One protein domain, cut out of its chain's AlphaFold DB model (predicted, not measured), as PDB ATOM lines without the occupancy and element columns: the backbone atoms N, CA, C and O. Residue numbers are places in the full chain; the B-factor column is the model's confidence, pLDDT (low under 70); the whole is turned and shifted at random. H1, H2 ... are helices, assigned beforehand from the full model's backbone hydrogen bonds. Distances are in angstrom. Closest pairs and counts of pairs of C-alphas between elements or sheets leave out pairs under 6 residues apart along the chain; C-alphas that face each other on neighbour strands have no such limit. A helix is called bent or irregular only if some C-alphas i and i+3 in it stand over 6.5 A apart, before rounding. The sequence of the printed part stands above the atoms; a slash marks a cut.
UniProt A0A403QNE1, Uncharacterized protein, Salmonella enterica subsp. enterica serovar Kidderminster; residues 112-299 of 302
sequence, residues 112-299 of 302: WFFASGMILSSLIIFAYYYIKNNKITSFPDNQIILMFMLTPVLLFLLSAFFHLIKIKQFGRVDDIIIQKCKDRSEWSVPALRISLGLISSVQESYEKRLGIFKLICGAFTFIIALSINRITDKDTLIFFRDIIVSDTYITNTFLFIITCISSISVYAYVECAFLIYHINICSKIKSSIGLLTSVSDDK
ATOM      1  N   TRP A 112      27.240  83.450  50.125       61.16
ATOM      2  CA  TRP A 112      26.629  83.844  51.382       61.16
ATOM      3  C   TRP A 112      25.129  84.164  51.285       61.16
ATOM      4  O   TRP A 112      24.432  83.973  52.272       61.16
ATOM      5  N   PHE A 113      24.610  84.588  50.127       66.56
ATOM      6  CA  PHE A 113      23.172  84.804  49.914       66.56
ATOM      7  C   PHE A 113      22.391  83.485  49.906       66.56
ATOM      8  O   PHE A 113      21.298  83.391  50.454       66.56
ATOM      9  N   PHE A 114      22.964  82.439  49.308       66.12
ATOM     10  CA  PHE A 114      22.362  81.110  49.342       66.12
ATOM     11  C   PHE A 114      22.446  80.509  50.753       66.12
ATOM     12  O   PHE A 114      21.459  79.991  51.277       66.12
ATOM     13  N   ALA A 115      23.607  80.643  51.404       74.31
ATOM     14  CA  ALA A 115      23.804  80.176  52.773       74.31
ATOM     15  C   ALA A 115      22.876  80.885  53.776       74.31
ATOM     16  O   ALA A 115      22.307  80.231  54.648       74.31
ATOM     17  N   SER A 116      22.667  82.198  53.633       72.06
ATOM     18  CA  SER A 116      21.762  82.952  54.504       72.06
ATOM     19  C   SER A 116      20.312  82.500  54.350       72.06
ATOM     20  O   SER A 116      19.598  82.429  55.348       72.06
ATOM     21  N   GLY A 117      19.891  82.110  53.143       74.19
ATOM     22  CA  GLY A 117      18.568  81.534  52.932       74.19
ATOM     23  C   GLY A 117      18.373  80.185  53.612       74.19
ATOM     24  O   GLY A 117      17.352  79.985  54.259       74.19
ATOM     25  N   MET A 118      19.373  79.303  53.564       78.25
ATOM     26  CA  MET A 118      19.323  78.020  54.282       78.25
ATOM     27  C   MET A 118      19.293  78.205  55.807       78.25
ATOM     28  O   MET A 118      18.558  77.505  56.502       78.25
ATOM     29  N   ILE A 119      20.057  79.167  56.335       83.81
ATOM     30  CA  ILE A 119      20.047  79.505  57.767       83.81
ATOM     31  C   ILE A 119      18.674  80.051  58.179       83.81
ATOM     32  O   ILE A 119      18.141  79.643  59.210       83.81
ATOM     33  N   LEU A 120      18.077  80.927  57.365       83.94
ATOM     34  CA  LEU A 120      16.754  81.491  57.635       83.94
ATOM     35  C   LEU A 120      15.664  80.408  57.655       83.94
ATOM     36  O   LEU A 120      14.819  80.424  58.550       83.94
ATOM     37  N   SER A 121      15.717  79.437  56.736       81.62
ATOM     38  CA  SER A 121      14.813  78.278  56.735       81.62
ATOM     39  C   SER A 121      14.905  77.479  58.041       81.62
ATOM     40  O   SER A 121      13.883  77.138  58.635       81.62
ATOM     41  N   SER A 122      16.122  77.233  58.535       82.56
ATOM     42  CA  SER A 122      16.347  76.522  59.802       82.56
ATOM     43  C   SER A 122      15.848  77.305  61.021       82.56
ATOM     44  O   SER A 122      15.233  76.729  61.918       82.56
ATOM     45  N   LEU A 123      16.064  78.626  61.050       86.69
ATOM     46  CA  LEU A 123      15.582  79.495  62.131       86.69
ATOM     47  C   LEU A 123      14.054  79.530  62.208       86.69
ATOM     48  O   LEU A 123      13.494  79.535  63.300       86.69
ATOM     49  N   ILE A 124      13.378  79.514  61.059       84.25
ATOM     50  CA  ILE A 124      11.914  79.504  60.984       84.25
ATOM     51  C   ILE A 124      11.323  78.221  61.557       84.25
ATOM     52  O   ILE A 124      10.354  78.283  62.309       84.25
ATOM     53  N   ILE A 125      11.934  77.073  61.267       84.06
ATOM     54  CA  ILE A 125      11.513  75.788  61.840       84.06
ATOM     55  C   ILE A 125      11.697  75.796  63.350       84.06
ATOM     56  O   ILE A 125      10.787  75.415  64.084       84.06
ATOM     57  N   PHE A 126      12.860  76.254  63.817       85.19
ATOM     58  CA  PHE A 126      13.145  76.333  65.244       85.19
ATOM     59  C   PHE A 126      12.138  77.242  65.962       85.19
ATOM     60  O   PHE A 126      11.582  76.860  66.992       85.19
ATOM     61  N   ALA A 127      11.847  78.409  65.386       85.06
ATOM     62  CA  ALA A 127      10.872  79.348  65.921       85.06
ATOM     63  C   ALA A 127       9.448  78.767  65.937       85.06
ATOM     64  O   ALA A 127       8.777  78.850  66.966       85.06
ATOM     65  N   TYR A 128       8.995  78.135  64.848       85.00
ATOM     66  CA  TYR A 128       7.675  77.499  64.791       85.00
ATOM     67  C   TYR A 128       7.541  76.382  65.834       85.00
ATOM     68  O   TYR A 128       6.579  76.362  66.603       85.00
ATOM     69  N   TYR A 129       8.535  75.492  65.912       84.75
ATOM     70  CA  TYR A 129       8.559  74.397  66.879       84.75
ATOM     71  C   TYR A 129       8.504  74.910  68.324       84.75
ATOM     72  O   TYR A 129       7.735  74.402  69.141       84.75
ATOM     73  N   TYR A 130       9.273  75.958  68.632       84.25
ATOM     74  CA  TYR A 130       9.307  76.562  69.961       84.25
ATOM     75  C   TYR A 130       7.975  77.227  70.340       84.25
ATOM     76  O   TYR A 130       7.486  77.029  71.453       84.25
ATOM     77  N   ILE A 131       7.356  77.981  69.423       83.44
ATOM     78  CA  ILE A 131       6.057  78.635  69.658       83.44
ATOM     79  C   ILE A 131       4.952  77.599  69.870       83.44
ATOM     80  O   ILE A 131       4.160  77.744  70.806       83.44
ATOM     81  N   LYS A 132       4.922  76.547  69.039       79.25
ATOM     82  CA  LYS A 132       3.904  75.493  69.114       79.25
ATOM     83  C   LYS A 132       4.002  74.703  70.418       79.25
ATOM     84  O   LYS A 132       2.997  74.532  71.103       79.25
ATOM     85  N   ASN A 133       5.205  74.275  70.806       80.94
ATOM     86  CA  ASN A 133       5.387  73.460  72.011       80.94
ATOM     87  C   ASN A 133       5.143  74.231  73.312       80.94
ATOM     88  O   ASN A 133       4.606  73.667  74.262       80.94
ATOM     89  N   ASN A 134       5.497  75.516  73.355       79.88
ATOM     90  CA  ASN A 134       5.340  76.335  74.558       79.88
ATOM     91  C   ASN A 134       4.002  77.092  74.611       79.88
ATOM     92  O   ASN A 134       3.792  77.869  75.538       79.88
ATOM     93  N   LYS A 135       3.108  76.889  73.627       76.31
ATOM     94  CA  LYS A 135       1.796  77.560  73.519       76.31
ATOM     95  C   LYS A 135       1.883  79.079  73.725       76.31
ATOM     96  O   LYS A 135       1.052  79.681  74.398       76.31
ATOM     97  N   ILE A 136       2.914  79.698  73.149       74.25
ATOM     98  CA  ILE A 136       3.265  81.109  73.399       74.25
ATOM     99  C   ILE A 136       2.200  82.061  72.839       74.25
ATOM    100  O   ILE A 136       2.058  83.187  73.307       74.25
ATOM    101  N   THR A 137       1.438  81.618  71.838       71.00
ATOM    102  CA  THR A 137       0.457  82.443  71.130       71.00
ATOM    103  C   THR A 137      -0.921  81.792  71.111       71.00
ATOM    104  O   THR A 137      -1.029  80.590  70.888       71.00
ATOM    105  N   SER A 138      -1.975  82.599  71.249       71.94
ATOM    106  CA  SER A 138      -3.381  82.174  71.139       71.94
ATOM    107  C   SER A 138      -3.887  82.057  69.694       71.94
ATOM    108  O   SER A 138      -5.066  81.780  69.474       71.94
ATOM    109  N   PHE A 139      -3.024  82.289  68.700       74.69
ATOM    110  CA  PHE A 139      -3.400  82.193  67.294       74.69
ATOM    111  C   PHE A 139      -3.695  80.742  66.887       74.69
ATOM    112  O   PHE A 139      -2.996  79.829  67.323       74.69
ATOM    113  N   PRO A 140      -4.688  80.514  66.009       78.62
ATOM    114  CA  PRO A 140      -4.930  79.197  65.440       78.62
ATOM    115  C   PRO A 140      -3.755  78.756  64.555       78.62
ATOM    116  O   PRO A 140      -3.208  79.557  63.793       78.62
ATOM    117  N   ASP A 141      -3.425  77.463  64.588       75.44
ATOM    118  CA  ASP A 141      -2.245  76.879  63.924       75.44
ATOM    119  C   ASP A 141      -2.107  77.267  62.447       75.44
ATOM    120  O   ASP A 141      -1.013  77.557  61.971       75.44
ATOM    121  N   ASN A 142      -3.223  77.361  61.721       77.25
ATOM    122  CA  ASN A 142      -3.229  77.767  60.314       77.25
ATOM    123  C   ASN A 142      -2.695  79.192  60.092       77.25
ATOM    124  O   ASN A 142      -2.007  79.440  59.103       77.25
ATOM    125  N   GLN A 143      -3.003  80.130  60.993       80.88
ATOM    126  CA  GLN A 143      -2.507  81.505  60.896       80.88
ATOM    127  C   GLN A 143      -1.010  81.564  61.202       80.88
ATOM    128  O   GLN A 143      -0.274  82.257  60.504       80.88
ATOM    129  N   ILE A 144      -0.551  80.784  62.184       82.38
ATOM    130  CA  ILE A 144       0.869  80.679  62.534       82.38
ATOM    131  C   ILE A 144       1.658  80.101  61.348       82.38
ATOM    132  O   ILE A 144       2.646  80.694  60.919       82.38
ATOM    133  N   ILE A 145       1.191  78.994  60.761       82.62
ATOM    134  CA  ILE A 145       1.817  78.365  59.584       82.62
ATOM    135  C   ILE A 145       1.898  79.357  58.419       82.62
ATOM    136  O   ILE A 145       2.952  79.496  57.800       82.62
ATOM    137  N   LEU A 146       0.814  80.089  58.143       82.00
ATOM    138  CA  LEU A 146       0.784  81.081  57.070       82.00
ATOM    139  C   LEU A 146       1.804  82.210  57.294       82.00
ATOM    140  O   LEU A 146       2.517  82.584  56.361       82.00
ATOM    141  N   MET A 147       1.920  82.725  58.523       83.75
ATOM    142  CA  MET A 147       2.920  83.742  58.867       83.75
ATOM    143  C   MET A 147       4.347  83.230  58.648       83.75
ATOM    144  O   MET A 147       5.165  83.928  58.042       83.75
ATOM    145  N   PHE A 148       4.642  82.002  59.082       84.12
ATOM    146  CA  PHE A 148       5.959  81.389  58.902       84.12
ATOM    147  C   PHE A 148       6.280  81.028  57.447       84.12
ATOM    148  O   PHE A 148       7.453  80.991  57.087       84.12
ATOM    149  N   MET A 149       5.273  80.840  56.589       81.25
ATOM    150  CA  MET A 149       5.476  80.709  55.142       81.25
ATOM    151  C   MET A 149       5.744  82.046  54.448       81.25
ATOM    152  O   MET A 149       6.626  82.129  53.598       81.25
ATOM    153  N   LEU A 150       5.004  83.104  54.794       81.88
ATOM    154  CA  LEU A 150       5.084  84.396  54.099       81.88
ATOM    155  C   LEU A 150       6.307  85.229  54.499       81.88
ATOM    156  O   LEU A 150       6.935  85.855  53.646       81.88
ATOM    157  N   THR A 151       6.658  85.236  55.785       84.06
ATOM    158  CA  THR A 151       7.775  86.029  56.331       84.06
ATOM    159  C   THR A 151       9.115  85.800  55.609       84.06
ATOM    160  O   THR A 151       9.722  86.780  55.174       84.06
ATOM    161  N   PRO A 152       9.598  84.556  55.411       80.75
ATOM    162  CA  PRO A 152      10.852  84.311  54.692       80.75
ATOM    163  C   PRO A 152      10.782  84.760  53.239       80.75
ATOM    164  O   PRO A 152      11.738  85.341  52.736       80.75
ATOM    165  N   VAL A 153       9.651  84.529  52.567       81.69
ATOM    166  CA  VAL A 153       9.452  84.940  51.172       81.69
ATOM    167  C   VAL A 153       9.566  86.459  51.049       81.69
ATOM    168  O   VAL A 153      10.287  86.950  50.185       81.69
ATOM    169  N   LEU A 154       8.928  87.207  51.953       83.50
ATOM    170  CA  LEU A 154       9.028  88.668  52.011       83.50
ATOM    171  C   LEU A 154      10.463  89.138  52.266       83.50
ATOM    172  O   LEU A 154      10.936  90.040  51.576       83.50
ATOM    173  N   LEU A 155      11.178  88.510  53.205       83.88
ATOM    174  CA  LEU A 155      12.583  88.821  53.482       83.88
ATOM    175  C   LEU A 155      13.480  88.548  52.267       83.88
ATOM    176  O   LEU A 155      14.335  89.372  51.932       83.88
ATOM    177  N   PHE A 156      13.262  87.435  51.562       81.50
ATOM    178  CA  PHE A 156      13.984  87.122  50.332       81.50
ATOM    179  C   PHE A 156      13.683  88.125  49.219       81.50
ATOM    180  O   PHE A 156      14.616  88.588  48.564       81.50
ATOM    181  N   LEU A 157      12.420  88.523  49.041       81.00
ATOM    182  CA  LEU A 157      12.030  89.544  48.066       81.00
ATOM    183  C   LEU A 157      12.671  90.901  48.375       81.00
ATOM    184  O   LEU A 157      13.250  91.513  47.483       81.00
ATOM    185  N   LEU A 158      12.638  91.356  49.630       82.69
ATOM    186  CA  LEU A 158      13.311  92.587  50.069       82.69
ATOM    187  C   LEU A 158      14.816  92.542  49.792       82.69
ATOM    188  O   LEU A 158      15.383  93.489  49.243       82.69
ATOM    189  N   SER A 159      15.457  91.417  50.115       77.06
ATOM    190  CA  SER A 159      16.874  91.202  49.831       77.06
ATOM    191  C   SER A 159      17.155  91.237  48.324       77.06
ATOM    192  O   SER A 159      18.109  91.884  47.885       77.06
ATOM    193  N   ALA A 160      16.294  90.626  47.508       77.12
ATOM    194  CA  ALA A 160      16.380  90.689  46.055       77.12
ATOM    195  C   ALA A 160      16.243  92.124  45.531       77.12
ATOM    196  O   ALA A 160      17.078  92.559  44.740       77.12
ATOM    197  N   PHE A 161      15.260  92.891  46.013       77.56
ATOM    198  CA  PHE A 161      15.096  94.301  45.655       77.56
ATOM    199  C   PHE A 161      16.339  95.125  45.993       77.56
ATOM    200  O   PHE A 161      16.801  95.896  45.155       77.56
ATOM    201  N   PHE A 162      16.931  94.926  47.172       76.44
ATOM    202  CA  PHE A 162      18.167  95.608  47.557       76.44
ATOM    203  C   PHE A 162      19.323  95.311  46.586       76.44
ATOM    204  O   PHE A 162      20.042  96.222  46.168       76.44
ATOM    205  N   HIS A 163      19.475  94.052  46.165       70.69
ATOM    206  CA  HIS A 163      20.492  93.663  45.182       70.69
ATOM    207  C   HIS A 163      20.200  94.236  43.785       70.69
ATOM    208  O   HIS A 163      21.116  94.718  43.118       70.69
ATOM    209  N   LEU A 164      18.936  94.262  43.358       71.75
ATOM    210  CA  LEU A 164      18.523  94.846  42.076       71.75
ATOM    211  C   LEU A 164      18.722  96.367  42.031       71.75
ATOM    212  O   LEU A 164      19.138  96.906  41.005       71.75
ATOM    213  N   ILE A 165      18.485  97.073  43.140       71.94
ATOM    214  CA  ILE A 165      18.750  98.516  43.240       71.94
ATOM    215  C   ILE A 165      20.245  98.802  43.074       71.94
ATOM    216  O   ILE A 165      20.604  99.733  42.349       71.94
ATOM    217  N   LYS A 166      21.120  97.978  43.668       66.75
ATOM    218  CA  LYS A 166      22.569  98.084  43.441       66.75
ATOM    219  C   LYS A 166      22.916  97.917  41.962       66.75
ATOM    220  O   LYS A 166      23.644  98.749  41.437       66.75
ATOM    221  N   ILE A 167      22.338  96.928  41.273       62.75
ATOM    222  CA  ILE A 167      22.524  96.738  39.820       62.75
ATOM    223  C   ILE A 167      22.147  98.011  39.039       62.75
ATOM    224  O   ILE A 167      22.891  98.442  38.162       62.75
ATOM    225  N   LYS A 168      21.038  98.674  39.394       56.41
ATOM    226  CA  LYS A 168      20.587  99.909  38.727       56.41
ATOM    227  C   LYS A 168      21.552 101.089  38.915       56.41
ATOM    228  O   LYS A 168      21.677 101.908  38.006       56.41
ATOM    229  N   GLN A 169      22.253 101.179  40.050       55.38
ATOM    230  CA  GLN A 169      23.279 102.208  40.274       55.38
ATOM    231  C   GLN A 169      24.490 102.034  39.346       55.38
ATOM    232  O   GLN A 169      25.058 103.032  38.903       55.38
ATOM    233  N   PHE A 170      24.835 100.796  38.979       51.34
ATOM    234  CA  PHE A 170      25.914 100.532  38.024       51.34
ATOM    235  C   PHE A 170      25.559 100.967  36.591       51.34
ATOM    236  O   PHE A 170      26.456 101.290  35.822       51.34
ATOM    237  N   GLY A 171      24.275 101.096  36.230       48.78
ATOM    238  CA  GLY A 171      23.857 101.551  34.894       48.78
ATOM    239  C   GLY A 171      24.338 102.960  34.507       48.78
ATOM    240  O   GLY A 171      24.430 103.260  33.325       48.78
ATOM    241  N   ARG A 172      24.699 103.814  35.481       48.97
ATOM    242  CA  ARG A 172      25.332 105.131  35.241       48.97
ATOM    243  C   ARG A 172      26.825 105.048  34.902       48.97
ATOM    244  O   ARG A 172      27.405 106.026  34.443       48.97
ATOM    245  N   VAL A 173      27.451 103.900  35.152       50.66
ATOM    246  CA  VAL A 173      28.856 103.634  34.825       50.66
ATOM    247  C   VAL A 173      29.008 103.376  33.320       50.66
ATOM    248  O   VAL A 173      30.059 103.677  32.760       50.66
ATOM    249  N   ASP A 174      27.942 102.930  32.645       49.66
ATOM    250  CA  ASP A 174      27.893 102.670  31.199       49.66
ATOM    251  C   ASP A 174      28.292 103.899  30.356       49.66
ATOM    252  O   ASP A 174      29.097 103.775  29.429       49.66
ATOM    253  N   ASP A 175      27.778 105.085  30.695       51.12
ATOM    254  CA  ASP A 175      28.073 106.325  29.962       51.12
ATOM    255  C   ASP A 175      29.518 106.784  30.200       51.12
ATOM    256  O   ASP A 175      30.207 107.210  29.276       51.12
ATOM    257  N   ILE A 176      30.018 106.607  31.427       53.03
ATOM    258  CA  ILE A 176      31.394 106.943  31.817       53.03
ATOM    259  C   ILE A 176      32.401 106.011  31.126       53.03
ATOM    260  O   ILE A 176      33.491 106.453  30.764       53.03
ATOM    261  N   ILE A 177      32.042 104.740  30.915       53.06
ATOM    262  CA  ILE A 177      32.847 103.752  30.183       53.06
ATOM    263  C   ILE A 177      33.008 104.118  28.722       53.06
ATOM    264  O   ILE A 177      34.129 104.151  28.213       53.06
ATOM    265  N   ILE A 178      31.908 104.441  28.055       54.66
ATOM    266  CA  ILE A 178      31.954 104.850  26.654       54.66
ATOM    267  C   ILE A 178      32.724 106.170  26.515       54.66
ATOM    268  O   ILE A 178      33.536 106.293  25.600       54.66
ATOM    269  N   GLN A 179      32.530 107.117  27.438       55.59
ATOM    270  CA  GLN A 179      33.246 108.393  27.441       55.59
ATOM    271  C   GLN A 179      34.759 108.193  27.632       55.59
ATOM    272  O   GLN A 179      35.543 108.638  26.803       55.59
ATOM    273  N   LYS A 180      35.186 107.416  28.636       57.97
ATOM    274  CA  LYS A 180      36.613 107.152  28.888       57.97
ATOM    275  C   LYS A 180      37.294 106.361  27.774       57.97
ATOM    276  O   LYS A 180      38.457 106.624  27.482       57.97
ATOM    277  N   CYS A 181      36.601 105.409  27.146       56.41
ATOM    278  CA  CYS A 181      37.133 104.717  25.971       56.41
ATOM    279  C   CYS A 181      37.308 105.666  24.776       56.41
ATOM    280  O   CYS A 181      38.249 105.487  24.011       56.41
ATOM    281  N   LYS A 182      36.438 106.673  24.617       57.41
ATOM    282  CA  LYS A 182      36.600 107.720  23.595       57.41
ATOM    283  C   LYS A 182      37.746 108.682  23.924       57.41
ATOM    284  O   LYS A 182      38.456 109.088  23.012       57.41
ATOM    285  N   ASP A 183      37.942 108.999  25.202       57.16
ATOM    286  CA  ASP A 183      38.957 109.957  25.660       57.16
ATOM    287  C   ASP A 183      40.389 109.373  25.673       57.16
ATOM    288  O   ASP A 183      41.366 110.117  25.681       57.16
ATOM    289  N   ARG A 184      40.547 108.040  25.654       57.72
ATOM    290  CA  ARG A 184      41.848 107.341  25.628       57.72
ATOM    291  C   ARG A 184      42.242 106.939  24.198       57.72
ATOM    292  O   ARG A 184      42.241 105.763  23.847       57.72
ATOM    293  N   SER A 185      42.629 107.916  23.375       53.78
ATOM    294  CA  SER A 185      43.069 107.719  21.978       53.78
ATOM    295  C   SER A 185      44.456 107.072  21.804       53.78
ATOM    296  O   SER A 185      44.942 106.972  20.681       53.78
ATOM    297  N   GLU A 186      45.122 106.675  22.891       61.44
ATOM    298  CA  GLU A 186      46.532 106.246  22.891       61.44
ATOM    299  C   GLU A 186      46.731 104.724  22.950       61.44
ATOM    300  O   GLU A 186      47.857 104.247  22.806       61.44
ATOM    301  N   TRP A 187      45.669 103.940  23.158       70.25
ATOM    302  CA  TRP A 187      45.792 102.484  23.250       70.25
ATOM    303  C   TRP A 187      46.117 101.850  21.899       70.25
ATOM    304  O   TRP A 187      45.455 102.107  20.892       70.25
ATOM    305  N   SER A 188      47.108 100.959  21.883       69.50
ATOM    306  CA  SER A 188      47.520 100.286  20.657       69.50
ATOM    307  C   SER A 188      46.457  99.298  20.152       69.50
ATOM    308  O   SER A 188      45.813  98.569  20.914       69.50
ATOM    309  N   VAL A 189      46.307  99.213  18.825       70.38
ATOM    310  CA  VAL A 189      45.396  98.261  18.155       70.38
ATOM    311  C   VAL A 189      45.613  96.807  18.614       70.38
ATOM    312  O   VAL A 189      44.625  96.103  18.852       70.38
ATOM    313  N   PRO A 190      46.855  96.315  18.808       66.81
ATOM    314  CA  PRO A 190      47.073  94.973  19.338       66.81
ATOM    315  C   PRO A 190      46.574  94.799  20.783       66.81
ATOM    316  O   PRO A 190      45.994  93.751  21.078       66.81
ATOM    317  N   ALA A 191      46.720  95.803  21.660       64.56
ATOM    318  CA  ALA A 191      46.182  95.759  23.026       64.56
ATOM    319  C   ALA A 191      44.648  95.677  23.011       64.56
ATOM    320  O   ALA A 191      44.056  94.826  23.677       64.56
ATOM    321  N   LEU A 192      44.003  96.488  22.168       70.81
ATOM    322  CA  LEU A 192      42.552  96.469  21.974       70.81
ATOM    323  C   LEU A 192      42.054  95.096  21.494       70.81
ATOM    324  O   LEU A 192      41.103  94.550  22.056       70.81
ATOM    325  N   ARG A 193      42.726  94.482  20.508       70.06
ATOM    326  CA  ARG A 193      42.365  93.147  19.986       70.06
ATOM    327  C   ARG A 193      42.532  92.038  21.033       70.06
ATOM    328  O   ARG A 193      41.707  91.120  21.079       70.06
ATOM    329  N   ILE A 194      43.565  92.105  21.879       66.62
ATOM    330  CA  ILE A 194      43.771  91.140  22.973       66.62
ATOM    331  C   ILE A 194      42.668  91.290  24.028       66.62
ATOM    332  O   ILE A 194      42.021  90.298  24.381       66.62
ATOM    333  N   SER A 195      42.393  92.519  24.469       66.94
ATOM    334  CA  SER A 195      41.329  92.824  25.433       66.94
ATOM    335  C   SER A 195      39.951  92.396  24.924       66.94
ATOM    336  O   SER A 195      39.192  91.762  25.657       66.94
ATOM    337  N   LEU A 196      39.651  92.623  23.641       72.31
ATOM    338  CA  LEU A 196      38.413  92.179  22.992       72.31
ATOM    339  C   LEU A 196      38.219  90.657  23.078       72.31
ATOM    340  O   LEU A 196      37.113  90.172  23.342       72.31
ATOM    341  N   GLY A 197      39.292  89.893  22.858       69.00
ATOM    342  CA  GLY A 197      39.275  88.434  22.950       69.00
ATOM    343  C   GLY A 197      38.995  87.937  24.368       69.00
ATOM    344  O   GLY A 197      38.217  86.995  24.548       69.00
ATOM    345  N   LEU A 198      39.581  88.596  25.371       65.62
ATOM    346  CA  LEU A 198      39.375  88.278  26.784       65.62
ATOM    347  C   LEU A 198      37.952  88.626  27.236       65.62
ATOM    348  O   LEU A 198      37.265  87.762  27.779       65.62
ATOM    349  N   ILE A 199      37.457  89.821  26.915       69.75
ATOM    350  CA  ILE A 199      36.082  90.247  27.227       69.75
ATOM    351  C   ILE A 199      35.060  89.317  26.562       69.75
ATOM    352  O   ILE A 199      34.110  88.879  27.206       69.75
ATOM    353  N   SER A 200      35.293  88.926  25.304       73.31
ATOM    354  CA  SER A 200      34.421  87.972  24.601       73.31
ATOM    355  C   SER A 200      34.369  86.610  25.297       73.31
ATOM    356  O   SER A 200      33.316  85.982  25.336       73.31
ATOM    357  N   SER A 201      35.486  86.143  25.869       67.62
ATOM    358  CA  SER A 201      35.507  84.883  26.625       67.62
ATOM    359  C   SER A 201      34.755  84.974  27.957       67.62
ATOM    360  O   SER A 201      34.083  84.022  28.351       67.62
ATOM    361  N   VAL A 202      34.816  86.131  28.622       67.94
ATOM    362  CA  VAL A 202      34.067  86.403  29.856       67.94
ATOM    363  C   VAL A 202      32.567  86.458  29.569       67.94
ATOM    364  O   VAL A 202      31.788  85.815  30.270       67.94
ATOM    365  N   GLN A 203      32.165  87.137  28.491       76.12
ATOM    366  CA  GLN A 203      30.775  87.166  28.036       76.12
ATOM    367  C   GLN A 203      30.238  85.754  27.757       76.12
ATOM    368  O   GLN A 203      29.184  85.394  28.274       76.12
ATOM    369  N   GLU A 204      30.985  84.930  27.012       74.31
ATOM    370  CA  GLU A 204      30.601  83.543  26.700       74.31
ATOM    371  C   GLU A 204      30.414  82.700  27.979       74.31
ATOM    372  O   GLU A 204      29.518  81.861  28.068       74.31
ATOM    373  N   SER A 205      31.242  82.940  29.003       74.31
ATOM    374  CA  SER A 205      31.106  82.303  30.317       74.31
ATOM    375  C   SER A 205      29.819  82.727  31.036       74.31
ATOM    376  O   SER A 205      29.076  81.873  31.531       74.31
ATOM    377  N   TYR A 206      29.501  84.029  31.049       77.62
ATOM    378  CA  TYR A 206      28.248  84.522  31.628       77.62
ATOM    379  C   TYR A 206      27.018  84.002  30.880       77.62
ATOM    380  O   TYR A 206      26.042  83.629  31.525       77.62
ATOM    381  N   GLU A 207      27.064  83.907  29.550       79.69
ATOM    382  CA  GLU A 207      25.978  83.352  28.732       79.69
ATOM    383  C   GLU A 207      25.725  81.869  29.039       79.69
ATOM    384  O   GLU A 207      24.573  81.466  29.214       79.69
ATOM    385  N   LYS A 208      26.785  81.061  29.202       80.25
ATOM    386  CA  LYS A 208      26.663  79.656  29.635       80.25
ATOM    387  C   LYS A 208      26.022  79.549  31.016       80.25
ATOM    388  O   LYS A 208      25.097  78.760  31.206       80.25
ATOM    389  N   ARG A 209      26.471  80.369  31.975       78.00
ATOM    390  CA  ARG A 209      25.898  80.403  33.331       78.00
ATOM    391  C   ARG A 209      24.434  80.855  33.309       78.00
ATOM    392  O   ARG A 209      23.609  80.253  33.990       78.00
ATOM    393  N   LEU A 210      24.089  81.848  32.486       81.56
ATOM    394  CA  LEU A 210      22.713  82.314  32.295       81.56
ATOM    395  C   LEU A 210      21.820  81.208  31.717       81.56
ATOM    396  O   LEU A 210      20.676  81.075  32.143       81.56
ATOM    397  N   GLY A 211      22.331  80.399  30.786       77.12
ATOM    398  CA  GLY A 211      21.614  79.244  30.240       77.12
ATOM    399  C   GLY A 211      21.186  78.245  31.320       77.12
ATOM    400  O   GLY A 211      20.035  77.810  31.329       77.12
ATOM    401  N   ILE A 212      22.071  77.954  32.280       80.69
ATOM    402  CA  ILE A 212      21.770  77.071  33.421       80.69
ATOM    403  C   ILE A 212      20.640  77.659  34.273       80.69
ATOM    404  O   ILE A 212      19.666  76.970  34.568       80.69
ATOM    405  N   PHE A 213      20.726  78.941  34.637       78.25
ATOM    406  CA  PHE A 213      19.699  79.567  35.473       78.25
ATOM    407  C   PHE A 213      18.353  79.731  34.759       78.25
ATOM    408  O   PHE A 213      17.314  79.543  35.384       78.25
ATOM    409  N   LYS A 214      18.343  79.995  33.446       78.19
ATOM    410  CA  LYS A 214      17.110  79.990  32.641       78.19
ATOM    411  C   LYS A 214      16.427  78.625  32.658       78.19
ATOM    412  O   LYS A 214      15.206  78.571  32.782       78.19
ATOM    413  N   LEU A 215      17.200  77.541  32.569       81.00
ATOM    414  CA  LEU A 215      16.674  76.179  32.663       81.00
ATOM    415  C   LEU A 215      16.076  75.916  34.048       81.00
ATOM    416  O   LEU A 215      14.963  75.409  34.129       81.00
ATOM    417  N   ILE A 216      16.768  76.325  35.117       78.31
ATOM    418  CA  ILE A 216      16.262  76.217  36.494       78.31
ATOM    419  C   ILE A 216      14.930  76.968  36.632       78.31
ATOM    420  O   ILE A 216      13.937  76.369  37.039       78.31
ATOM    421  N   CYS A 217      14.875  78.243  36.237       76.56
ATOM    422  CA  CYS A 217      13.646  79.038  36.302       76.56
ATOM    423  C   CYS A 217      12.510  78.407  35.481       76.56
ATOM    424  O   CYS A 217      11.399  78.278  35.986       76.56
ATOM    425  N   GLY A 218      12.790  77.951  34.255       75.38
ATOM    426  CA  GLY A 218      11.800  77.293  33.400       75.38
ATOM    427  C   GLY A 218      11.268  75.983  33.988       75.38
ATOM    428  O   GLY A 218      10.058  75.755  33.979       75.38
ATOM    429  N   ALA A 219      12.144  75.150  34.557       79.94
ATOM    430  CA  ALA A 219      11.756  73.909  35.223       79.94
ATOM    431  C   ALA A 219      10.860  74.174  36.442       79.94
ATOM    432  O   ALA A 219       9.835  73.515  36.603       79.94
ATOM    433  N   PHE A 220      11.189  75.180  37.261       76.44
ATOM    434  CA  PHE A 220      10.356  75.569  38.400       76.44
ATOM    435  C   PHE A 220       8.976  76.073  37.966       76.44
ATOM    436  O   PHE A 220       7.969  75.633  38.517       76.44
ATOM    437  N   THR A 221       8.898  76.938  36.950       75.00
ATOM    438  CA  THR A 221       7.609  77.411  36.422       75.00
ATOM    439  C   THR A 221       6.765  76.258  35.881       75.00
ATOM    440  O   THR A 221       5.563  76.215  36.137       75.00
ATOM    441  N   PHE A 222       7.384  75.293  35.196       74.81
ATOM    442  CA  PHE A 222       6.695  74.104  34.699       74.81
ATOM    443  C   PHE A 222       6.140  73.235  35.836       74.81
ATOM    444  O   PHE A 222       4.971  72.863  35.799       74.81
ATOM    445  N   ILE A 223       6.936  72.962  36.877       77.00
ATOM    446  CA  ILE A 223       6.494  72.188  38.051       77.00
ATOM    447  C   ILE A 223       5.323  72.883  38.756       77.00
ATOM    448  O   ILE A 223       4.343  72.226  39.112       77.00
ATOM    449  N   ILE A 224       5.392  74.207  38.930       75.19
ATOM    450  CA  ILE A 224       4.321  74.991  39.558       75.19
ATOM    451  C   ILE A 224       3.050  74.932  38.708       75.19
ATOM    452  O   ILE A 224       1.984  74.625  39.235       75.19
ATOM    453  N   ALA A 225       3.151  75.161  37.397       73.56
ATOM    454  CA  ALA A 225       2.006  75.105  36.489       73.56
ATOM    455  C   ALA A 225       1.347  73.715  36.480       73.56
ATOM    456  O   ALA A 225       0.124  73.605  36.518       73.56
ATOM    457  N   LEU A 226       2.153  72.650  36.493       74.50
ATOM    458  CA  LEU A 226       1.672  71.270  36.533       74.50
ATOM    459  C   LEU A 226       1.002  70.936  37.876       74.50
ATOM    460  O   LEU A 226      -0.011  70.238  37.898       74.50
ATOM    461  N   SER A 227       1.521  71.486  38.977       68.12
ATOM    462  CA  SER A 227       0.923  71.352  40.311       68.12
ATOM    463  C   SER A 227      -0.415  72.089  40.405       68.12
ATOM    464  O   SER A 227      -1.397  71.504  40.846       68.12
ATOM    465  N   ILE A 228      -0.492  73.335  39.924       70.50
ATOM    466  CA  ILE A 228      -1.729  74.133  39.933       70.50
ATOM    467  C   ILE A 228      -2.803  73.480  39.054       70.50
ATOM    468  O   ILE A 228      -3.939  73.336  39.489       70.50
ATOM    469  N   ASN A 229      -2.441  73.007  37.857       66.94
ATOM    470  CA  ASN A 229      -3.392  72.361  36.946       66.94
ATOM    471  C   ASN A 229      -3.954  71.034  37.478       66.94
ATOM    472  O   ASN A 229      -5.025  70.620  37.043       66.94
ATOM    473  N   ARG A 230      -3.252  70.348  38.390       62.72
ATOM    474  CA  ARG A 230      -3.771  69.139  39.053       62.72
ATOM    475  C   ARG A 230      -4.580  69.429  40.314       62.72
ATOM    476  O   ARG A 230      -5.345  68.569  40.737       62.72
ATOM    477  N   ILE A 231      -4.422  70.609  40.910       63.38
ATOM    478  CA  ILE A 231      -5.131  71.026  42.123       63.38
ATOM    479  C   ILE A 231      -6.280  71.955  41.709       63.38
ATOM    480  O   ILE A 231      -6.277  73.153  41.972       63.38
ATOM    481  N   THR A 232      -7.263  71.406  41.003       62.19
ATOM    482  CA  THR A 232      -8.497  72.128  40.651       62.19
ATOM    483  C   THR A 232      -9.632  71.865  41.635       62.19
ATOM    484  O   THR A 232     -10.597  72.623  41.662       62.19
ATOM    485  N   ASP A 233      -9.520  70.815  42.452       70.94
ATOM    486  CA  ASP A 233     -10.569  70.409  43.381       70.94
ATOM    487  C   ASP A 233     -10.328  70.947  44.801       70.94
ATOM    488  O   ASP A 233      -9.250  70.795  45.389       70.94
ATOM    489  N   LYS A 234     -11.362  71.580  45.357       73.50
ATOM    490  CA  LYS A 234     -11.351  72.202  46.684       73.50
ATOM    491  C   LYS A 234     -11.161  71.159  47.786       73.50
ATOM    492  O   LYS A 234     -10.479  71.443  48.770       73.50
ATOM    493  N   ASP A 235     -11.681  69.951  47.590       75.25
ATOM    494  CA  ASP A 235     -11.576  68.868  48.571       75.25
ATOM    495  C   ASP A 235     -10.142  68.340  48.680       75.25
ATOM    496  O   ASP A 235      -9.652  68.049  49.772       75.25
ATOM    497  N   THR A 236      -9.404  68.342  47.566       74.00
ATOM    498  CA  THR A 236      -7.984  67.965  47.549       74.00
ATOM    499  C   THR A 236      -7.127  68.980  48.317       74.00
ATOM    500  O   THR A 236      -6.226  68.597  49.061       74.00
ATOM    501  N   LEU A 237      -7.427  70.281  48.202       71.44
ATOM    502  CA  LEU A 237      -6.751  71.340  48.969       71.44
ATOM    503  C   LEU A 237      -6.991  71.223  50.475       71.44
ATOM    504  O   LEU A 237      -6.063  71.417  51.263       71.44
ATOM    505  N   ILE A 238      -8.227  70.916  50.869       77.00
ATOM    506  CA  ILE A 238      -8.594  70.725  52.276       77.00
ATOM    507  C   ILE A 238      -7.874  69.493  52.834       77.00
ATOM    508  O   ILE A 238      -7.231  69.593  53.873       77.00
ATOM    509  N   PHE A 239      -7.862  68.383  52.093       79.00
ATOM    510  CA  PHE A 239      -7.146  67.169  52.480       79.00
ATOM    511  C   PHE A 239      -5.640  67.401  52.691       79.00
ATOM    512  O   PHE A 239      -5.086  67.011  53.719       79.00
ATOM    513  N   PHE A 240      -4.964  68.089  51.761       76.06
ATOM    514  CA  PHE A 240      -3.544  68.429  51.928       76.06
ATOM    515  C   PHE A 240      -3.298  69.338  53.130       76.06
ATOM    516  O   PHE A 240      -2.327  69.140  53.863       76.06
ATOM    517  N   ARG A 241      -4.171  70.325  53.351       77.62
ATOM    518  CA  ARG A 241      -4.094  71.199  54.524       77.62
ATOM    519  C   ARG A 241      -4.208  70.392  55.814       77.62
ATOM    520  O   ARG A 241      -3.388  70.586  56.707       77.62
ATOM    521  N   ASP A 242      -5.178  69.492  55.898       80.94
ATOM    522  CA  ASP A 242      -5.410  68.697  57.102       80.94
ATOM    523  C   ASP A 242      -4.222  67.767  57.387       80.94
ATOM    524  O   ASP A 242      -3.794  67.662  58.535       80.94
ATOM    525  N   ILE A 243      -3.584  67.205  56.352       83.38
ATOM    526  CA  ILE A 243      -2.329  66.447  56.498       83.38
ATOM    527  C   ILE A 243      -1.202  67.328  57.047       83.38
ATOM    528  O   ILE A 243      -0.514  66.931  57.987       83.38
ATOM    529  N   ILE A 244      -1.001  68.526  56.492       82.12
ATOM    530  CA  ILE A 244       0.092  69.422  56.907       82.12
ATOM    531  C   ILE A 244      -0.066  69.843  58.369       82.12
ATOM    532  O   ILE A 244       0.932  69.970  59.075       82.12
ATOM    533  N   VAL A 245      -1.303  70.063  58.819       82.31
ATOM    534  CA  VAL A 245      -1.614  70.504  60.187       82.31
ATOM    535  C   VAL A 245      -1.660  69.329  61.172       82.31
ATOM    536  O   VAL A 245      -1.499  69.548  62.372       82.31
ATOM    537  N   SER A 246      -1.827  68.092  60.688       82.69
ATOM    538  CA  SER A 246      -2.005  66.905  61.536       82.69
ATOM    539  C   SER A 246      -0.825  66.628  62.471       82.69
ATOM    540  O   SER A 246      -1.035  66.207  63.607       82.69
ATOM    541  N   ASP A 247       0.404  66.905  62.025       82.75
ATOM    542  CA  ASP A 247       1.622  66.584  62.764       82.75
ATOM    543  C   ASP A 247       2.659  67.712  62.656       82.75
ATOM    544  O   ASP A 247       2.955  68.221  61.576       82.75
ATOM    545  N   THR A 248       3.251  68.082  63.794       81.12
ATOM    546  CA  THR A 248       4.295  69.113  63.894       81.12
ATOM    547  C   THR A 248       5.536  68.800  63.055       81.12
ATOM    548  O   THR A 248       6.123  69.712  62.477       81.12
ATOM    549  N   TYR A 249       5.945  67.536  62.971       85.00
ATOM    550  CA  TYR A 249       7.041  67.085  62.121       85.00
ATOM    551  C   TYR A 249       6.706  67.295  60.643       85.00
ATOM    552  O   TYR A 249       7.502  67.898  59.924       85.00
ATOM    553  N   ILE A 250       5.504  66.896  60.207       85.56
ATOM    554  CA  ILE A 250       5.048  67.103  58.823       85.56
ATOM    555  C   ILE A 250       4.996  68.599  58.500       85.56
ATOM    556  O   ILE A 250       5.518  69.016  57.462       85.56
ATOM    557  N   THR A 251       4.445  69.424  59.399       85.56
ATOM    558  CA  THR A 251       4.429  70.881  59.216       85.56
ATOM    559  C   THR A 251       5.845  71.449  59.092       85.56
ATOM    560  O   THR A 251       6.109  72.246  58.195       85.56
ATOM    561  N   ASN A 252       6.776  71.026  59.952       84.12
ATOM    562  CA  ASN A 252       8.164  71.489  59.930       84.12
ATOM    563  C   ASN A 252       8.871  71.131  58.622       84.12
ATOM    564  O   ASN A 252       9.529  71.983  58.023       84.12
ATOM    565  N   THR A 253       8.717  69.890  58.156       85.62
ATOM    566  CA  THR A 253       9.277  69.442  56.878       85.62
ATOM    567  C   THR A 253       8.681  70.231  55.716       85.62
ATOM    568  O   THR A 253       9.413  70.671  54.830       85.62
ATOM    569  N   PHE A 254       7.373  70.479  55.735       85.94
ATOM    570  CA  PHE A 254       6.699  71.289  54.725       85.94
ATOM    571  C   PHE A 254       7.215  72.738  54.698       85.94
ATOM    572  O   PHE A 254       7.593  73.238  53.635       85.94
ATOM    573  N   LEU A 255       7.315  73.388  55.864       84.81
ATOM    574  CA  LEU A 255       7.872  74.737  56.000       84.81
ATOM    575  C   LEU A 255       9.324  74.797  55.505       84.81
ATOM    576  O   LEU A 255       9.684  75.724  54.777       84.81
ATOM    577  N   PHE A 256      10.151  73.797  55.827       84.62
ATOM    578  CA  PHE A 256      11.527  73.709  55.332       84.62
ATOM    579  C   PHE A 256      11.593  73.650  53.805       84.62
ATOM    580  O   PHE A 256      12.371  74.372  53.180       84.62
ATOM    581  N   ILE A 257      10.772  72.793  53.192       84.44
ATOM    582  CA  ILE A 257      10.769  72.594  51.742       84.44
ATOM    583  C   ILE A 257      10.353  73.885  51.035       84.44
ATOM    584  O   ILE A 257      11.051  74.335  50.125       84.44
ATOM    585  N   ILE A 258       9.267  74.529  51.474       82.75
ATOM    586  CA  ILE A 258       8.779  75.763  50.842       82.75
ATOM    587  C   ILE A 258       9.778  76.907  50.982       82.75
ATOM    588  O   ILE A 258      10.021  77.637  50.017       82.75
ATOM    589  N   THR A 259      10.391  77.061  52.153       82.50
ATOM    590  CA  THR A 259      11.389  78.114  52.376       82.50
ATOM    591  C   THR A 259      12.658  77.884  51.558       82.50
ATOM    592  O   THR A 259      13.154  78.826  50.936       82.50
ATOM    593  N   CYS A 260      13.130  76.638  51.445       80.81
ATOM    594  CA  CYS A 260      14.243  76.272  50.565       80.81
ATOM    595  C   CYS A 260      13.935  76.549  49.086       80.81
ATOM    596  O   CYS A 260      14.737  77.187  48.402       80.81
ATOM    597  N   ILE A 261      12.767  76.123  48.594       82.06
ATOM    598  CA  ILE A 261      12.343  76.372  47.207       82.06
ATOM    599  C   ILE A 261      12.254  77.875  46.931       82.06
ATOM    600  O   ILE A 261      12.728  78.346  45.895       82.06
ATOM    601  N   SER A 262      11.696  78.641  47.871       80.81
ATOM    602  CA  SER A 262      11.573  80.096  47.751       80.81
ATOM    603  C   SER A 262      12.943  80.777  47.698       80.81
ATOM    604  O   SER A 262      13.179  81.608  46.824       80.81
ATOM    605  N   SER A 263      13.872  80.375  48.570       82.12
ATOM    606  CA  SER A 263      15.259  80.861  48.578       82.12
ATOM    607  C   SER A 263      15.971  80.589  47.246       82.12
ATOM    608  O   SER A 263      16.527  81.507  46.639       82.12
ATOM    609  N   ILE A 264      15.891  79.350  46.740       81.69
ATOM    610  CA  ILE A 264      16.482  78.953  45.451       81.69
ATOM    611  C   ILE A 264      15.892  79.779  44.307       81.69
ATOM    612  O   ILE A 264      16.635  80.276  43.463       81.69
ATOM    613  N   SER A 265      14.569  79.949  44.291       80.19
ATOM    614  CA  SER A 265      13.860  80.677  43.234       80.19
ATOM    615  C   SER A 265      14.261  82.151  43.203       80.19
ATOM    616  O   SER A 265      14.582  82.690  42.144       80.19
ATOM    617  N   VAL A 266      14.309  82.797  44.370       80.31
ATOM    618  CA  VAL A 266      14.742  84.192  44.481       80.31
ATOM    619  C   VAL A 266      16.214  84.333  44.094       80.31
ATOM    620  O   VAL A 266      16.548  85.215  43.307       80.31
ATOM    621  N   TYR A 267      17.091  83.447  44.570       80.12
ATOM    622  CA  TYR A 267      18.505  83.461  44.191       80.12
ATOM    623  C   TYR A 267      18.696  83.311  42.675       80.12
ATOM    624  O   TYR A 267      19.420  84.101  42.067       80.12
ATOM    625  N   ALA A 268      18.006  82.352  42.052       80.81
ATOM    626  CA  ALA A 268      18.059  82.134  40.611       80.81
ATOM    627  C   ALA A 268      17.598  83.371  39.828       80.81
ATOM    628  O   ALA A 268      18.226  83.740  38.834       80.81
ATOM    629  N   TYR A 269      16.545  84.050  40.294       80.19
ATOM    630  CA  TYR A 269      16.060  85.286  39.685       80.19
ATOM    631  C   TYR A 269      17.076  86.433  39.790       80.19
ATOM    632  O   TYR A 269      17.375  87.085  38.785       80.19
ATOM    633  N   VAL A 270      17.643  86.668  40.980       79.31
ATOM    634  CA  VAL A 270      18.638  87.735  41.179       79.31
ATOM    635  C   VAL A 270      19.898  87.442  40.355       79.31
ATOM    636  O   VAL A 270      20.385  88.345  39.680       79.31
ATOM    637  N   GLU A 271      20.379  86.193  40.309       79.94
ATOM    638  CA  GLU A 271      21.493  85.785  39.432       79.94
ATOM    639  C   GLU A 271      21.167  85.975  37.947       79.94
ATOM    640  O   GLU A 271      22.019  86.452  37.201       79.94
ATOM    641  N   CYS A 272      19.945  85.677  37.493       80.56
ATOM    642  CA  CYS A 272      19.545  85.941  36.108       80.56
ATOM    643  C   CYS A 272      19.644  87.430  35.762       80.56
ATOM    644  O   CYS A 272      20.266  87.787  34.760       80.56
ATOM    645  N   ALA A 273      19.050  88.297  36.585       79.00
ATOM    646  CA  ALA A 273      19.076  89.744  36.372       79.00
ATOM    647  C   ALA A 273      20.514  90.282  36.376       79.00
ATOM    648  O   ALA A 273      20.899  91.087  35.525       79.00
ATOM    649  N   PHE A 274      21.320  89.774  37.301       77.88
ATOM    650  CA  PHE A 274      22.722  90.108  37.446       77.88
ATOM    651  C   PHE A 274      23.558  89.689  36.219       77.88
ATOM    652  O   PHE A 274      24.306  90.494  35.661       77.88
ATOM    653  N   LEU A 275      23.395  88.454  35.738       78.88
ATOM    654  CA  LEU A 275      24.099  87.944  34.558       78.88
ATOM    655  C   LEU A 275      23.707  88.692  33.283       78.88
ATOM    656  O   LEU A 275      24.585  89.038  32.495       78.88
ATOM    657  N   ILE A 276      22.417  88.987  33.089       81.50
ATOM    658  CA  ILE A 276      21.938  89.784  31.947       81.50
ATOM    659  C   ILE A 276      22.606  91.162  31.941       81.50
ATOM    660  O   ILE A 276      23.071  91.620  30.896       81.50
ATOM    661  N   TYR A 277      22.701  91.803  33.106       76.75
ATOM    662  CA  TYR A 277      23.358  93.096  33.239       76.75
ATOM    663  C   TYR A 277      24.842  93.039  32.830       76.75
ATOM    664  O   TYR A 277      25.281  93.821  31.986       76.75
ATOM    665  N   HIS A 278      25.606  92.063  33.336       74.94
ATOM    666  CA  HIS A 278      27.023  91.919  32.982       74.94
ATOM    667  C   HIS A 278      27.259  91.526  31.521       74.94
ATOM    668  O   HIS A 278      28.213  92.015  30.914       74.94
ATOM    669  N   ILE A 279      26.398  90.693  30.930       79.50
ATOM    670  CA  ILE A 279      26.454  90.373  29.495       79.50
ATOM    671  C   ILE A 279      26.255  91.647  28.665       79.50
ATOM    672  O   ILE A 279      27.015  91.885  27.725       79.50
ATOM    673  N   ASN A 280      25.299  92.501  29.041       78.00
ATOM    674  CA  ASN A 280      25.064  93.773  28.360       78.00
ATOM    675  C   ASN A 280      26.269  94.720  28.462       78.00
ATOM    676  O   ASN A 280      26.649  95.306  27.448       78.00
ATOM    677  N   ILE A 281      26.915  94.830  29.631       74.56
ATOM    678  CA  ILE A 281      28.166  95.598  29.773       74.56
ATOM    679  C   ILE A 281      29.248  95.042  28.841       74.56
ATOM    680  O   ILE A 281      29.861  95.798  28.088       74.56
ATOM    681  N   CYS A 282      29.468  93.723  28.861       74.56
ATOM    682  CA  CYS A 282      30.479  93.085  28.016       74.56
ATOM    683  C   CYS A 282      30.224  93.375  26.533       74.56
ATOM    684  O   CYS A 282      31.150  93.746  25.816       74.56
ATOM    685  N   SER A 283      28.967  93.265  26.095       79.31
ATOM    686  CA  SER A 283      28.547  93.549  24.723       79.31
ATOM    687  C   SER A 283      28.822  95.005  24.325       79.31
ATOM    688  O   SER A 283      29.416  95.262  23.276       79.31
ATOM    689  N   LYS A 284      28.483  95.969  25.192       73.62
ATOM    690  CA  LYS A 284      28.743  97.397  24.952       73.62
ATOM    691  C   LYS A 284      30.238  97.708  24.872       73.62
ATOM    692  O   LYS A 284      30.670  98.346  23.918       73.62
ATOM    693  N   ILE A 285      31.043  97.218  25.818       72.25
ATOM    694  CA  ILE A 285      32.501  97.432  25.814       72.25
ATOM    695  C   ILE A 285      33.131  96.800  24.572       72.25
ATOM    696  O   ILE A 285      33.964  97.420  23.915       72.25
ATOM    697  N   LYS A 286      32.692  95.592  24.205       77.62
ATOM    698  CA  LYS A 286      33.120  94.911  22.982       77.62
ATOM    699  C   LYS A 286      32.820  95.752  21.737       77.62
ATOM    700  O   LYS A 286      33.688  95.876  20.880       77.62
ATOM    701  N   SER A 287      31.630  96.350  21.656       74.38
ATOM    702  CA  SER A 287      31.255  97.254  20.563       74.38
ATOM    703  C   SER A 287      32.137  98.505  20.523       74.38
ATOM    704  O   SER A 287      32.606  98.879  19.452       74.38
ATOM    705  N   SER A 288      32.400  99.130  21.673       71.19
ATOM    706  CA  SER A 288      33.248 100.327  21.766       71.19
ATOM    707  C   SER A 288      34.697 100.042  21.366       71.19
ATOM    708  O   SER A 288      35.271 100.780  20.571       71.19
ATOM    709  N   ILE A 289      35.277  98.945  21.862       72.31
ATOM    710  CA  ILE A 289      36.627  98.507  21.479       72.31
ATOM    711  C   ILE A 289      36.670  98.154  19.988       72.31
ATOM    712  O   ILE A 289      37.619  98.531  19.311       72.31
ATOM    713  N   GLY A 290      35.634  97.481  19.470       70.31
ATOM    714  CA  GLY A 290      35.500  97.158  18.049       70.31
ATOM    715  C   GLY A 290      35.525  98.400  17.153       70.31
ATOM    716  O   GLY A 290      36.244  98.422  16.155       70.31
ATOM    717  N   LEU A 291      34.809  99.453  17.554       69.25
ATOM    718  CA  LEU A 291      34.780 100.736  16.851       69.25
ATOM    719  C   LEU A 291      36.127 101.473  16.923       69.25
ATOM    720  O   LEU A 291      36.581 102.025  15.926       69.25
ATOM    721  N   LEU A 292      36.808 101.447  18.071       67.31
ATOM    722  CA  LEU A 292      38.156 102.019  18.191       67.31
ATOM    723  C   LEU A 292      39.167 101.291  17.296       67.31
ATOM    724  O   LEU A 292      39.992 101.937  16.649       67.31
ATOM    725  N   THR A 293      39.089  99.959  17.215       68.25
ATOM    726  CA  THR A 293      39.939  99.194  16.296       68.25
ATOM    727  C   THR A 293      39.658  99.514  14.829       68.25
ATOM    728  O   THR A 293      40.618  99.680  14.088       68.25
ATOM    729  N   SER A 294      38.394  99.667  14.408       66.50
ATOM    730  CA  SER A 294      38.077  99.975  13.004       66.50
ATOM    731  C   SER A 294      38.525 101.380  12.595       66.50
ATOM    732  O   SER A 294      39.129 101.540  11.546       66.50
ATOM    733  N   VAL A 295      38.324 102.384  13.457       63.50
ATOM    734  CA  VAL A 295      38.782 103.766  13.197       63.50
ATOM    735  C   VAL A 295      40.311 103.860  13.125       63.50
ATOM    736  O   VAL A 295      40.854 104.739  12.460       63.50
ATOM    737  N   SER A 296      41.017 102.974  13.827       60.25
ATOM    738  CA  SER A 296      42.481 102.921  13.801       60.25
ATOM    739  C   SER A 296      43.009 102.166  12.577       60.25
ATOM    740  O   SER A 296      44.059 102.533  12.058       60.25
ATOM    741  N   ASP A 297      42.274 101.153  12.104       56.69
ATOM    742  CA  ASP A 297      42.565 100.439  10.855       56.69
ATOM    743  C   ASP A 297      42.311 101.351   9.621       56.69
ATOM    744  O   ASP A 297      43.092 101.306   8.676       56.69
ATOM    745  N   ASP A 298      41.324 102.262   9.665       50.69
ATOM    746  CA  ASP A 298      41.054 103.267   8.607       50.69
ATOM    747  C   ASP A 298      42.098 104.408   8.533       50.69
ATOM    748  O   ASP A 298      42.130 105.177   7.572       50.69
ATOM    749  N   LYS A 299      42.958 104.552   9.552       43.25
ATOM    750  CA  LYS A 299      43.991 105.601   9.640       43.25
ATOM    751  C   LYS A 299      45.360 105.192   9.085       43.25
ATOM    752  O   LYS A 299      46.300 105.973   9.229       43.25
TER     753      LYS A 299
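Overview. This is residues 112 to 299 of the 302 residues of an uncharacterized protein of Salmonella enterica subsp. enterica serovar Kidderminster (UniProt A0A403QNE1). A long rod of helices is built along H6, with H2 and then H3 in line on one side, H1 beside part of both H6 and H2, and H4 running back along another side of H6. H4 splays away, and H5 bridges its far end to the start of H6, making a narrow triangle; residues 222 to 240 stick out there. The printed part has 188 residues with six named helices, H1 to H6 in chain order, no named strand, and is all helix. It is only just extended, close to loose: the radius of gyration of the C-alphas is 24.5 A and the spans are 80 by 35 by 20 A.

Along the chain. Find C-alpha 248 at (4.295, 69.113, 63.894); from there H6, residues 248 to 297, runs 72.5 A to C-alpha 297 at (42.565, 100.439, 10.855). H4, residues 189 to 230, spans 60.8 A, H2, residues 141 to 170, 45.0 A, and H1, residues 112 to 133, 31.4 A. H3 is residues 173 to 183 and H5 residues 234 to 246. H2 is neither bent nor irregular, but only just: C-alphas 149 and 152 are 6.5 A apart.

Arrangement. Start at the hub, H6, which touches H4 at a shallow tilt of 29 degrees, opposite ways; the closest C-alphas, Gln 203 and Ile 279, are 5.6 A apart. H1, H2 and H6 form a bundle, helices side by side: look for C-alphas 160 and 270, the closest of H2 and H6, at 6.1 A, and 124 and 148, the closest of the hairpin H1 and H2, at 6.6 A. H5 and H6 touch only at the corner, closest at C-alphas 244 and 251, 5.1 A. H3 touches residues 281 to 289 of H6, closest at C-alphas 178 and 288, 6.8 A. Every O i to N i+4 pair is within hydrogen-bond range in H1, H3, H4, H5 and H6, and 24 of 26 in H2.

Size, cuts and confidence. The C-alphas farthest apart, Lys 135 and Lys 299, are 81.5 A apart. The printed part has no cut and no long link. Mean pLDDT of the printed part is 74.0; look for values under 70 at, among others, residues 166 to 186 and 291 to 299.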